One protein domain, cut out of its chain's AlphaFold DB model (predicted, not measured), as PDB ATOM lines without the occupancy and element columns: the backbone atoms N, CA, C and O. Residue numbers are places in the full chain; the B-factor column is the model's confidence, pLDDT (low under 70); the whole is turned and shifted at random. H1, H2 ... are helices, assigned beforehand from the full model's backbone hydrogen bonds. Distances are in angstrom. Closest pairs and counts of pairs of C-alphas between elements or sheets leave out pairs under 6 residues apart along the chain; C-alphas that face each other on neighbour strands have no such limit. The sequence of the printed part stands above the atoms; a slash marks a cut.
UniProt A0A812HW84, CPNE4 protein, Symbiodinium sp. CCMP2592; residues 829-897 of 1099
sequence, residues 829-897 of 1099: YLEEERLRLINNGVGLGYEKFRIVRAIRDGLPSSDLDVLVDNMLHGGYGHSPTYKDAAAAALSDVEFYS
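What this domain is: This is residues 829 to 897 of the 1099 residues of the protein "CPNE4 protein" of Symbiodinium sp. CCMP2592 (UniProt A0A812HW84). The longest helix, H1, meets H2 and H3 with its later residues, and these three helices cross one another in a small head. H4 leads away from this head, and the arm of residues 889 to 897, with the short H5 in it, sticks out and makes much of the length. The printed part has 69 residues with five named helices, H1 to H5 in order along the chain, and no named strand; the class is all helix. The whole is loose, with a radius of gyration of the C-alphas of 13.9 A, and elongated, spanning 47 by 29 by 17 A.

Where its parts are: H1, residues 829 to 843, is 20.5 A from first to last C-alpha and begins with C-alpha 829 at (237.642, 188.617, 118.157). H2, residues 848 to 858, is 15.9 A long. H3, residues 864 to 874, is 14.4 A long and begins with C-alpha 864 at (242.981, 184.988, 133.332). H4, residues 882 to 889, is 10.0 A long. H5, residues 892 to 895, is 4.9 A long and ends with C-alpha 895 at (237.349, 216.931, 135.227).

How they stand to each other: H1 touches H2 with residues 838 to 842 alone, at a steep tilt of 46 degrees, opposite ways; their closest C-alphas are those of Val 842 and Lys 848, 6.1 A apart. H1 touches H3 with residues 837 to 841 alone, closest at the C-alphas of Leu 837 and Leu 864, 6.7 A; at 73 degrees they are only just about perpendicular. H2 is the hub, touching three helices. It touches H3 at 81 degrees, about perpendicular, with the C-alphas of Ala 854 and Met 871 closest, at 5.7 A. The helix packing is mostly crossed. H2 and H4 only just touch, with 3 pairs of C-alphas within 8 A, the closest those of Gly 858 and Lys 883, 5.5 A; they run the same way at a shallow tilt of 26 degrees. H3 and H4 are only just apart, with 8.3 A between their closest C-alphas. H5 touches no helix. Every O i to N i+4 pair is within hydrogen-bond range in H1, H2, H3 and H4; H5 is too short for such a pair, and its one O i to N i+3 pair is not within range.

The domain as a whole: The two C-alphas farthest apart are those of Gly 843 and Ser 897, 47.4 A. Residues 889 to 897, of which 892 to 895 belong to H5, stand free; without them the body spans 32 by 24 by 17 A. The printed part has no cut. The links H1 to H2, H2 to H3 and H4 to H5 are tight, and H3 to H4, with 7 residues, is short. The mean pLDDT of the printed part is 87.6, and residues 875 to 877 are under 70.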
ATOM      1  N   TYR A 829     236.496 188.916 117.292       82.12
ATOM      2  CA  TYR A 829     237.642 188.617 118.157       82.12
ATOM      3  C   TYR A 829     237.338 188.819 119.662       82.12
ATOM      4  O   TYR A 829     237.916 188.124 120.491       82.12
ATOM      5  N   LEU A 830     236.417 189.724 120.034       87.00
ATOM      6  CA  LEU A 830     235.935 189.876 121.415       87.00
ATOM      7  C   LEU A 830     234.914 188.798 121.790       87.00
ATOM      8  O   LEU A 830     234.875 188.399 122.951       87.00
ATOM      9  N   GLU A 831     234.120 188.287 120.843       87.50
ATOM     10  CA  GLU A 831     233.295 187.092 121.080       87.50
ATOM     11  C   GLU A 831     234.185 185.868 121.357       87.50
ATOM     12  O   GLU A 831     233.971 185.159 122.343       87.50
ATOM     13  N   GLU A 832     235.227 185.667 120.547       88.44
ATOM     14  CA  GLU A 832     236.224 184.602 120.710       88.44
ATOM     15  C   GLU A 832     237.004 184.730 122.028       88.44
ATOM     16  O   GLU A 832     237.095 183.759 122.779       88.44
ATOM     17  N   GLU A 833     237.507 185.921 122.373       90.19
ATOM     18  CA  GLU A 833     238.214 186.164 123.640       90.19
ATOM     19  C   GLU A 833     237.309 185.999 124.872       90.19
ATOM     20  O   GLU A 833     237.714 185.405 125.877       90.19
ATOM     21  N   ARG A 834     236.044 186.431 124.791       92.25
ATOM     22  CA  ARG A 834     235.052 186.207 125.855       92.25
ATOM     23  C   ARG A 834     234.794 184.715 126.067       92.25
ATOM     24  O   ARG A 834     234.726 184.263 127.210       92.25
ATOM     25  N   LEU A 835     234.684 183.942 124.985       92.31
ATOM     26  CA  LEU A 835     234.543 182.486 125.045       92.31
ATOM     27  C   LEU A 835     235.821 181.805 125.560       92.31
ATOM     28  O   LEU A 835     235.719 180.895 126.383       92.31
ATOM     29  N   ARG A 836     237.015 182.275 125.164       94.25
ATOM     30  CA  ARG A 836     238.312 181.803 125.685       94.25
ATOM     31  C   ARG A 836     238.386 181.969 127.203       94.25
ATOM     32  O   ARG A 836     238.697 181.004 127.897       94.25
ATOM     33  N   LEU A 837     238.042 183.146 127.730       93.56
ATOM     34  CA  LEU A 837     238.021 183.397 129.175       93.56
ATOM     35  C   LEU A 837     236.981 182.550 129.920       93.56
ATOM     36  O   LEU A 837     237.299 181.996 130.973       93.56
ATOM     37  N   ILE A 838     235.767 182.397 129.375       94.12
ATOM     38  CA  ILE A 838     234.732 181.532 129.967       94.12
ATOM     39  C   ILE A 838     235.216 180.078 130.040       94.12
ATOM     40  O   ILE A 838     235.130 179.459 131.101       94.12
ATOM     41  N   ASN A 839     235.768 179.547 128.949       94.69
ATOM     42  CA  ASN A 839     236.247 178.167 128.888       94.69
ATOM     43  C   ASN A 839     237.459 177.940 129.807       94.69
ATOM     44  O   ASN A 839     237.497 176.939 130.521       94.69
ATOM     45  N   ASN A 840     238.404 178.883 129.859       94.75
ATOM     46  CA  ASN A 840     239.564 178.808 130.751       94.75
ATOM     47  C   ASN A 840     239.155 178.859 132.232       94.75
ATOM     48  O   ASN A 840     239.642 178.060 133.029       94.75
ATOM     49  N   GLY A 841     238.231 179.751 132.609       92.69
ATOM     50  CA  GLY A 841     237.726 179.834 133.981       92.69
ATOM     51  C   GLY A 841     236.981 178.566 134.418       92.69
ATOM     52  O   GLY A 841     237.179 178.096 135.538       92.69
ATOM     53  N   VAL A 842     236.182 177.965 133.527       94.44
ATOM     54  CA  VAL A 842     235.536 176.663 133.780       94.44
ATOM     55  C   VAL A 842     236.577 175.540 133.870       94.44
ATOM     56  O   VAL A 842     236.462 174.678 134.738       94.44
ATOM     57  N   GLY A 843     237.636 175.579 133.053       94.12
ATOM     58  CA  GLY A 843     238.770 174.650 133.126       94.12
ATOM     59  C   GLY A 843     239.571 174.733 134.434       94.12
ATOM     60  O   GLY A 843     240.097 173.720 134.888       94.12
ATOM     61  N   LEU A 844     239.603 175.903 135.083       93.25
ATOM     62  CA  LEU A 844     240.124 176.087 136.446       93.25
ATOM     63  C   LEU A 844     239.141 175.641 137.553       93.25
ATOM     64  O   LEU A 844     239.480 175.708 138.733       93.25
ATOM     65  N   GLY A 845     237.933 175.188 137.201       92.50
ATOM     66  CA  GLY A 845     236.916 174.714 138.143       92.50
ATOM     67  C   GLY A 845     235.971 175.791 138.691       92.50
ATOM     68  O   GLY A 845     235.226 175.510 139.631       92.50
ATOM     69  N   TYR A 846     235.962 177.008 138.134       91.88
ATOM     70  CA  TYR A 846     235.006 178.047 138.537       91.88
ATOM     71  C   TYR A 846     233.643 177.869 137.852       91.88
ATOM     72  O   TYR A 846     233.541 177.572 136.662       91.88
ATOM     73  N   GLU A 847     232.564 178.105 138.602       91.69
ATOM     74  CA  GLU A 847     231.194 178.001 138.093       91.69
ATOM     75  C   GLU A 847     230.923 179.048 136.993       91.69
ATOM     76  O   GLU A 847     231.112 180.249 137.207       91.69
ATOM     77  N   LYS A 848     230.412 178.607 135.832       92.50
ATOM     78  CA  LYS A 848     230.195 179.437 134.625       92.50
ATOM     79  C   LYS A 848     229.478 180.765 134.906       92.50
ATOM     80  O   LYS A 848     229.853 181.794 134.345       92.50
ATOM     81  N   PHE A 849     228.484 180.772 135.799       90.00
ATOM     82  CA  PHE A 849     227.731 181.984 136.139       90.00
ATOM     83  C   PHE A 849     228.575 183.045 136.870       90.00
ATOM     84  O   PHE A 849     228.315 184.234 136.698       90.00
ATOM     85  N   ARG A 850     229.601 182.655 137.644       88.12
ATOM     86  CA  ARG A 850     230.510 183.602 138.320       88.12
ATOM     87  C   ARG A 850     231.409 184.312 137.319       88.12
ATOM     88  O   ARG A 850     231.568 185.524 137.399       88.12
ATOM     89  N   ILE A 851     231.924 183.562 136.345       91.31
ATOM     90  CA  ILE A 851     232.775 184.083 135.270       91.31
ATOM     91  C   ILE A 851     231.978 185.054 134.393       91.31
ATOM     92  O   ILE A 851     232.392 186.192 134.187       91.31
ATOM     93  N   VAL A 852     230.788 184.641 133.941       90.75
ATOM     94  CA  VAL A 852     229.886 185.494 133.146       90.75
ATOM     95  C   VAL A 852     229.470 186.747 133.925       90.75
ATOM     96  O   VAL A 852     229.386 187.824 133.334       90.75
ATOM     97  N   ARG A 853     229.269 186.639 135.246       88.62
ATOM     98  CA  ARG A 853     229.012 187.791 136.117       88.62
ATOM     99  C   ARG A 853     230.210 188.738 136.204       88.62
ATOM    100  O   ARG A 853     230.016 189.917 135.960       88.62
ATOM    101  N   ALA A 854     231.421 188.260 136.495       89.19
ATOM    102  CA  ALA A 854     232.608 189.119 136.585       89.19
ATOM    103  C   ALA A 854     232.911 189.839 135.255       89.19
ATOM    104  O   ALA A 854     233.250 191.019 135.254       89.19
ATOM    105  N   ILE A 855     232.693 189.164 134.119       90.25
ATOM    106  CA  ILE A 855     232.773 189.777 132.784       90.25
ATOM    107  C   ILE A 855     231.730 190.898 132.621       90.25
ATOM    108  O   ILE A 855     232.069 191.977 132.149       90.25
ATOM    109  N   ARG A 856     230.472 190.668 133.026       87.56
ATOM    110  CA  ARG A 856     229.380 191.659 132.941       87.56
ATOM    111  C   ARG A 856     229.571 192.847 133.894       87.56
ATOM    112  O   ARG A 856     229.228 193.972 133.545       87.56
ATOM    113  N   ASP A 857     230.070 192.585 135.097       85.25
ATOM    114  CA  ASP A 857     230.244 193.584 136.157       85.25
ATOM    115  C   ASP A 857     231.449 194.516 135.861       85.25
ATOM    116  O   ASP A 857     231.526 195.613 136.408       85.25
ATOM    117  N   GLY A 858     232.325 194.136 134.918       85.31
ATOM    118  CA  GLY A 858     233.382 194.975 134.346       85.31
ATOM    119  C   GLY A 858     234.768 194.368 134.545       85.31
ATOM    120  O   GLY A 858     235.351 194.476 135.629       85.31
ATOM    121  N   LEU A 859     235.299 193.735 133.495       91.25
ATOM    122  CA  LEU A 859     236.620 193.111 133.506       91.25
ATOM    123  C   LEU A 859     237.625 193.965 132.708       91.25
ATOM    124  O   LEU A 859     237.461 194.077 131.496       91.25
ATOM    125  N   PRO A 860     238.670 194.547 133.325       89.81
ATOM    126  CA  PRO A 860     239.525 195.530 132.652       89.81
ATOM    127  C   PRO A 860     240.523 194.952 131.634       89.81
ATOM    128  O   PRO A 860     240.987 195.707 130.786       89.81
ATOM    129  N   SER A 861     240.843 193.652 131.676       92.50
ATOM    130  CA  SER A 861     241.729 192.968 130.712       92.50
ATOM    131  C   SER A 861     241.206 191.568 130.353       92.50
ATOM    132  O   SER A 861     240.493 190.954 131.145       92.50
ATOM    133  N   SER A 862     241.617 191.029 129.197       90.50
ATOM    134  CA  SER A 862     241.437 189.617 128.810       90.50
ATOM    135  C   SER A 862     242.291 188.596 129.597       90.50
ATOM    136  O   SER A 862     242.313 187.409 129.257       90.50
ATOM    137  N   ASP A 863     243.010 189.035 130.633       91.75
ATOM    138  CA  ASP A 863     243.911 188.197 131.431       91.75
ATOM    139  C   ASP A 863     243.164 187.266 132.401       91.75
ATOM    140  O   ASP A 863     242.258 187.674 133.133       91.75
ATOM    141  N   LEU A 864     243.595 186.002 132.465       92.19
ATOM    142  CA  LEU A 864     242.981 184.988 133.332       92.19
ATOM    143  C   LEU A 864     243.176 185.306 134.825       92.19
ATOM    144  O   LEU A 864     242.248 185.127 135.613       92.19
ATOM    145  N   ASP A 865     244.336 185.849 135.197       92.44
ATOM    146  CA  ASP A 865     244.629 186.272 136.572       92.44
ATOM    147  C   ASP A 865     243.764 187.472 136.991       92.44
ATOM    148  O   ASP A 865     243.271 187.519 138.117       92.44
ATOM    149  N   VAL A 866     243.499 188.410 136.070       91.31
ATOM    150  CA  VAL A 866     242.598 189.555 136.299       91.31
ATOM    151  C   VAL A 866     241.146 189.088 136.446       91.31
ATOM    152  O   VAL A 866     240.420 189.611 137.294       91.31
ATOM    153  N   LEU A 867     240.720 188.069 135.689       92.38
ATOM    154  CA  LEU A 867     239.413 187.431 135.876       92.38
ATOM    155  C   LEU A 867     239.296 186.763 137.254       92.38
ATOM    156  O   LEU A 867     238.275 186.929 137.924       92.38
ATOM    157  N   VAL A 868     240.325 186.041 137.703       91.81
ATOM    158  CA  VAL A 868     240.337 185.409 139.032       91.81
ATOM    159  C   VAL A 868     240.327 186.462 140.148       91.81
ATOM    160  O   VAL A 868     239.508 186.357 141.061       91.81
ATOM    161  N   ASP A 869     241.143 187.516 140.052       90.50
ATOM    162  CA  ASP A 869     241.167 188.623 141.021       90.50
ATOM    163  C   ASP A 869     239.803 189.333 141.117       90.50
ATOM    164  O   ASP A 869     239.270 189.537 142.212       90.50
ATOM    165  N   ASN A 870     239.176 189.622 139.972       89.38
ATOM    166  CA  ASN A 870     237.851 190.236 139.913       89.38
ATOM    167  C   ASN A 870     236.760 189.313 140.493       89.38
ATOM    168  O   ASN A 870     235.936 189.773 141.285       89.38
ATOM    169  N   MET A 871     236.782 188.005 140.201       89.00
ATOM    170  CA  MET A 871     235.845 187.040 140.801       89.00
ATOM    171  C   MET A 871     235.992 186.913 142.325       89.00
ATOM    172  O   MET A 871     234.989 186.706 143.011       89.00
ATOM    173  N   LEU A 872     237.214 187.012 142.859       88.00
ATOM    174  CA  LEU A 872     237.493 186.872 144.294       88.00
ATOM    175  C   LEU A 872     237.230 188.162 145.087       88.00
ATOM    176  O   LEU A 872     236.741 188.095 146.216       88.00
ATOM    177  N   HIS A 873     237.539 189.327 144.514       84.50
ATOM    178  CA  HIS A 873     237.560 190.602 145.241       84.50
ATOM    179  C   HIS A 873     236.566 191.651 144.718       84.50
ATOM    180  O   HIS A 873     236.098 192.471 145.504       84.50
ATOM    181  N   GLY A 874     236.201 191.620 143.435       73.75
ATOM    182  CA  GLY A 874     235.290 192.585 142.808       73.75
ATOM    183  C   GLY A 874     233.828 192.134 142.825       73.75
ATOM    184  O   GLY A 874     233.009 192.669 143.569       73.75
ATOM    185  N   GLY A 875     233.496 191.112 142.030       64.81
ATOM    186  CA  GLY A 875     232.124 190.777 141.615       64.81
ATOM    187  C   GLY A 875     231.103 190.465 142.722       64.81
ATOM    188  O   GLY A 875     229.903 190.460 142.452       64.81
ATOM    189  N   TYR A 876     231.525 190.240 143.970       65.81
ATOM    190  CA  TYR A 876     230.638 190.055 145.133       65.81
ATOM    191  C   TYR A 876     230.471 191.306 146.018       65.81
ATOM    192  O   TYR A 876     229.782 191.242 147.034       65.81
ATOM    193  N   GLY A 877     231.065 192.445 145.645       64.25
ATOM    194  CA  GLY A 877     231.024 193.682 146.431       64.25
ATOM    195  C   GLY A 877     231.981 193.695 147.629       64.25
ATOM    196  O   GLY A 877     231.794 194.484 148.552       64.25
ATOM    197  N   HIS A 878     233.004 192.828 147.637       74.94
ATOM    198  CA  HIS A 878     234.079 192.867 148.639       74.94
ATOM    199  C   HIS A 878     234.998 194.088 148.462       74.94
ATOM    200  O   HIS A 878     235.593 194.565 149.427       74.94
ATOM    201  N   SER A 879     235.120 194.595 147.238       83.69
ATOM    202  CA  SER A 879     235.829 195.813 146.846       83.69
ATOM    203  C   SER A 879     235.236 196.315 145.519       83.69
ATOM    204  O   SER A 879     234.639 195.516 144.796       83.69
ATOM    205  N   PRO A 880     235.350 197.614 145.186       85.62
ATOM    206  CA  PRO A 880     234.914 198.119 143.884       85.62
ATOM    207  C   PRO A 880     235.709 197.455 142.751       85.62
ATOM    208  O   PRO A 880     236.921 197.265 142.870       85.62
ATOM    209  N   THR A 881     235.046 197.131 141.638       88.81
ATOM    210  CA  THR A 881     235.732 196.721 140.399       88.81
ATOM    211  C   THR A 881     236.561 197.884 139.829       88.81
ATOM    212  O   THR A 881     236.441 199.022 140.289       88.81
ATOM    213  N   TYR A 882     237.362 197.650 138.778       90.44
ATOM    214  CA  TYR A 882     237.942 198.764 138.010       90.44
ATOM    215  C   TYR A 882     236.836 199.718 137.550       90.44
ATOM    216  O   TYR A 882     236.945 200.923 137.765       90.44
ATOM    217  N   LYS A 883     235.764 199.186 136.949       87.81
ATOM    218  CA  LYS A 883     234.653 199.956 136.373       87.81
ATOM    219  C   LYS A 883     234.001 200.870 137.421       87.81
ATOM    220  O   LYS A 883     233.833 202.062 137.168       87.81
ATOM    221  N   ASP A 884     233.754 200.353 138.628       89.31
ATOM    222  CA  ASP A 884     233.253 201.136 139.769       89.31
ATOM    223  C   ASP A 884     234.266 202.192 140.240       89.31
ATOM    224  O   ASP A 884     233.921 203.363 140.417       89.31
ATOM    225  N   ALA A 885     235.526 201.788 140.438       89.19
ATOM    226  CA  ALA A 885     236.578 202.659 140.948       89.19
ATOM    227  C   ALA A 885     236.849 203.828 139.989       89.19
ATOM    228  O   ALA A 885     236.875 204.978 140.419       89.19
ATOM    229  N   ALA A 886     236.982 203.563 138.689       87.69
ATOM    230  CA  ALA A 886     237.202 204.574 137.659       87.69
ATOM    231  C   ALA A 886     235.985 205.496 137.475       87.69
ATOM    232  O   ALA A 886     236.155 206.695 137.252       87.69
ATOM    233  N   ALA A 887     234.758 204.979 137.619       87.00
ATOM    234  CA  ALA A 887     233.550 205.804 137.622       87.00
ATOM    235  C   ALA A 887     233.495 206.755 138.832       87.00
ATOM    236  O   ALA A 887     233.103 207.913 138.675       87.00
ATOM    237  N   ALA A 888     233.923 206.292 140.012       87.88
ATOM    238  CA  ALA A 888     233.982 207.085 141.240       87.88
ATOM    239  C   ALA A 888     235.196 208.034 141.319       87.88
ATOM    240  O   ALA A 888     235.140 209.039 142.024       87.88
ATOM    241  N   ALA A 889     236.288 207.736 140.608       86.31
ATOM    242  CA  ALA A 889     237.575 208.408 140.778       86.31
ATOM    243  C   ALA A 889     237.611 209.875 140.336       86.31
ATOM    244  O   ALA A 889     238.454 210.621 140.830       86.31
ATOM    245  N   LEU A 890     236.757 210.297 139.398       85.44
ATOM    246  CA  LEU A 890     236.734 211.672 138.889       85.44
ATOM    247  C   LEU A 890     235.319 212.070 138.462       85.44
ATOM    248  O   LEU A 890     234.771 211.516 137.497       85.44
ATOM    249  N   SER A 891     234.750 213.054 139.159       85.94
ATOM    250  CA  SER A 891     233.483 213.681 138.783       85.94
ATOM    251  C   SER A 891     233.653 214.623 137.586       85.94
ATOM    252  O   SER A 891     234.719 215.194 137.367       85.94
ATOM    253  N   ASP A 892     232.583 214.832 136.817       82.56
ATOM    254  CA  ASP A 892     232.597 215.726 135.651       82.56
ATOM    255  C   ASP A 892     232.960 217.178 136.019       82.56
ATOM    256  O   ASP A 892     233.581 217.878 135.224       82.56
ATOM    257  N   VAL A 893     232.615 217.629 137.230       82.38
ATOM    258  CA  VAL A 893     232.963 218.975 137.720       82.38
ATOM    259  C   VAL A 893     234.459 219.090 138.009       82.38
ATOM    260  O   VAL A 893     235.065 220.094 137.648       82.38
ATOM    261  N   GLU A 894     235.065 218.066 138.615       82.12
ATOM    262  CA  GLU A 894     236.516 218.029 138.823       82.12
ATOM    263  C   GLU A 894     237.272 217.921 137.496       82.12
ATOM    264  O   GLU A 894     238.279 218.598 137.316       82.12
ATOM    265  N   PHE A 895     236.771 217.112 136.559       82.31
ATOM    266  CA  PHE A 895     237.349 216.931 135.227       82.31
ATOM    267  C   PHE A 895     237.449 218.259 134.462       82.31
ATOM    268  O   PHE A 895     238.549 218.662 134.104       82.31
ATOM    269  N   TYR A 896     236.351 219.016 134.336       80.81
ATOM    270  CA  TYR A 896     236.374 220.357 133.722       80.81
ATOM    271  C   TYR A 896     237.049 221.445 134.589       80.81
ATOM    272  O   TYR A 896     237.049 222.616 134.209       80.81
ATOM    273  N   SER A 897     237.591 221.089 135.761       78.94
ATOM    274  CA  SER A 897     238.450 221.963 136.577       78.94
ATOM    275  C   SER A 897     239.943 221.640 136.448       78.94
ATOM    276  O   SER A 897     240.769 222.349 137.023       78.94
TER     277      SER A 897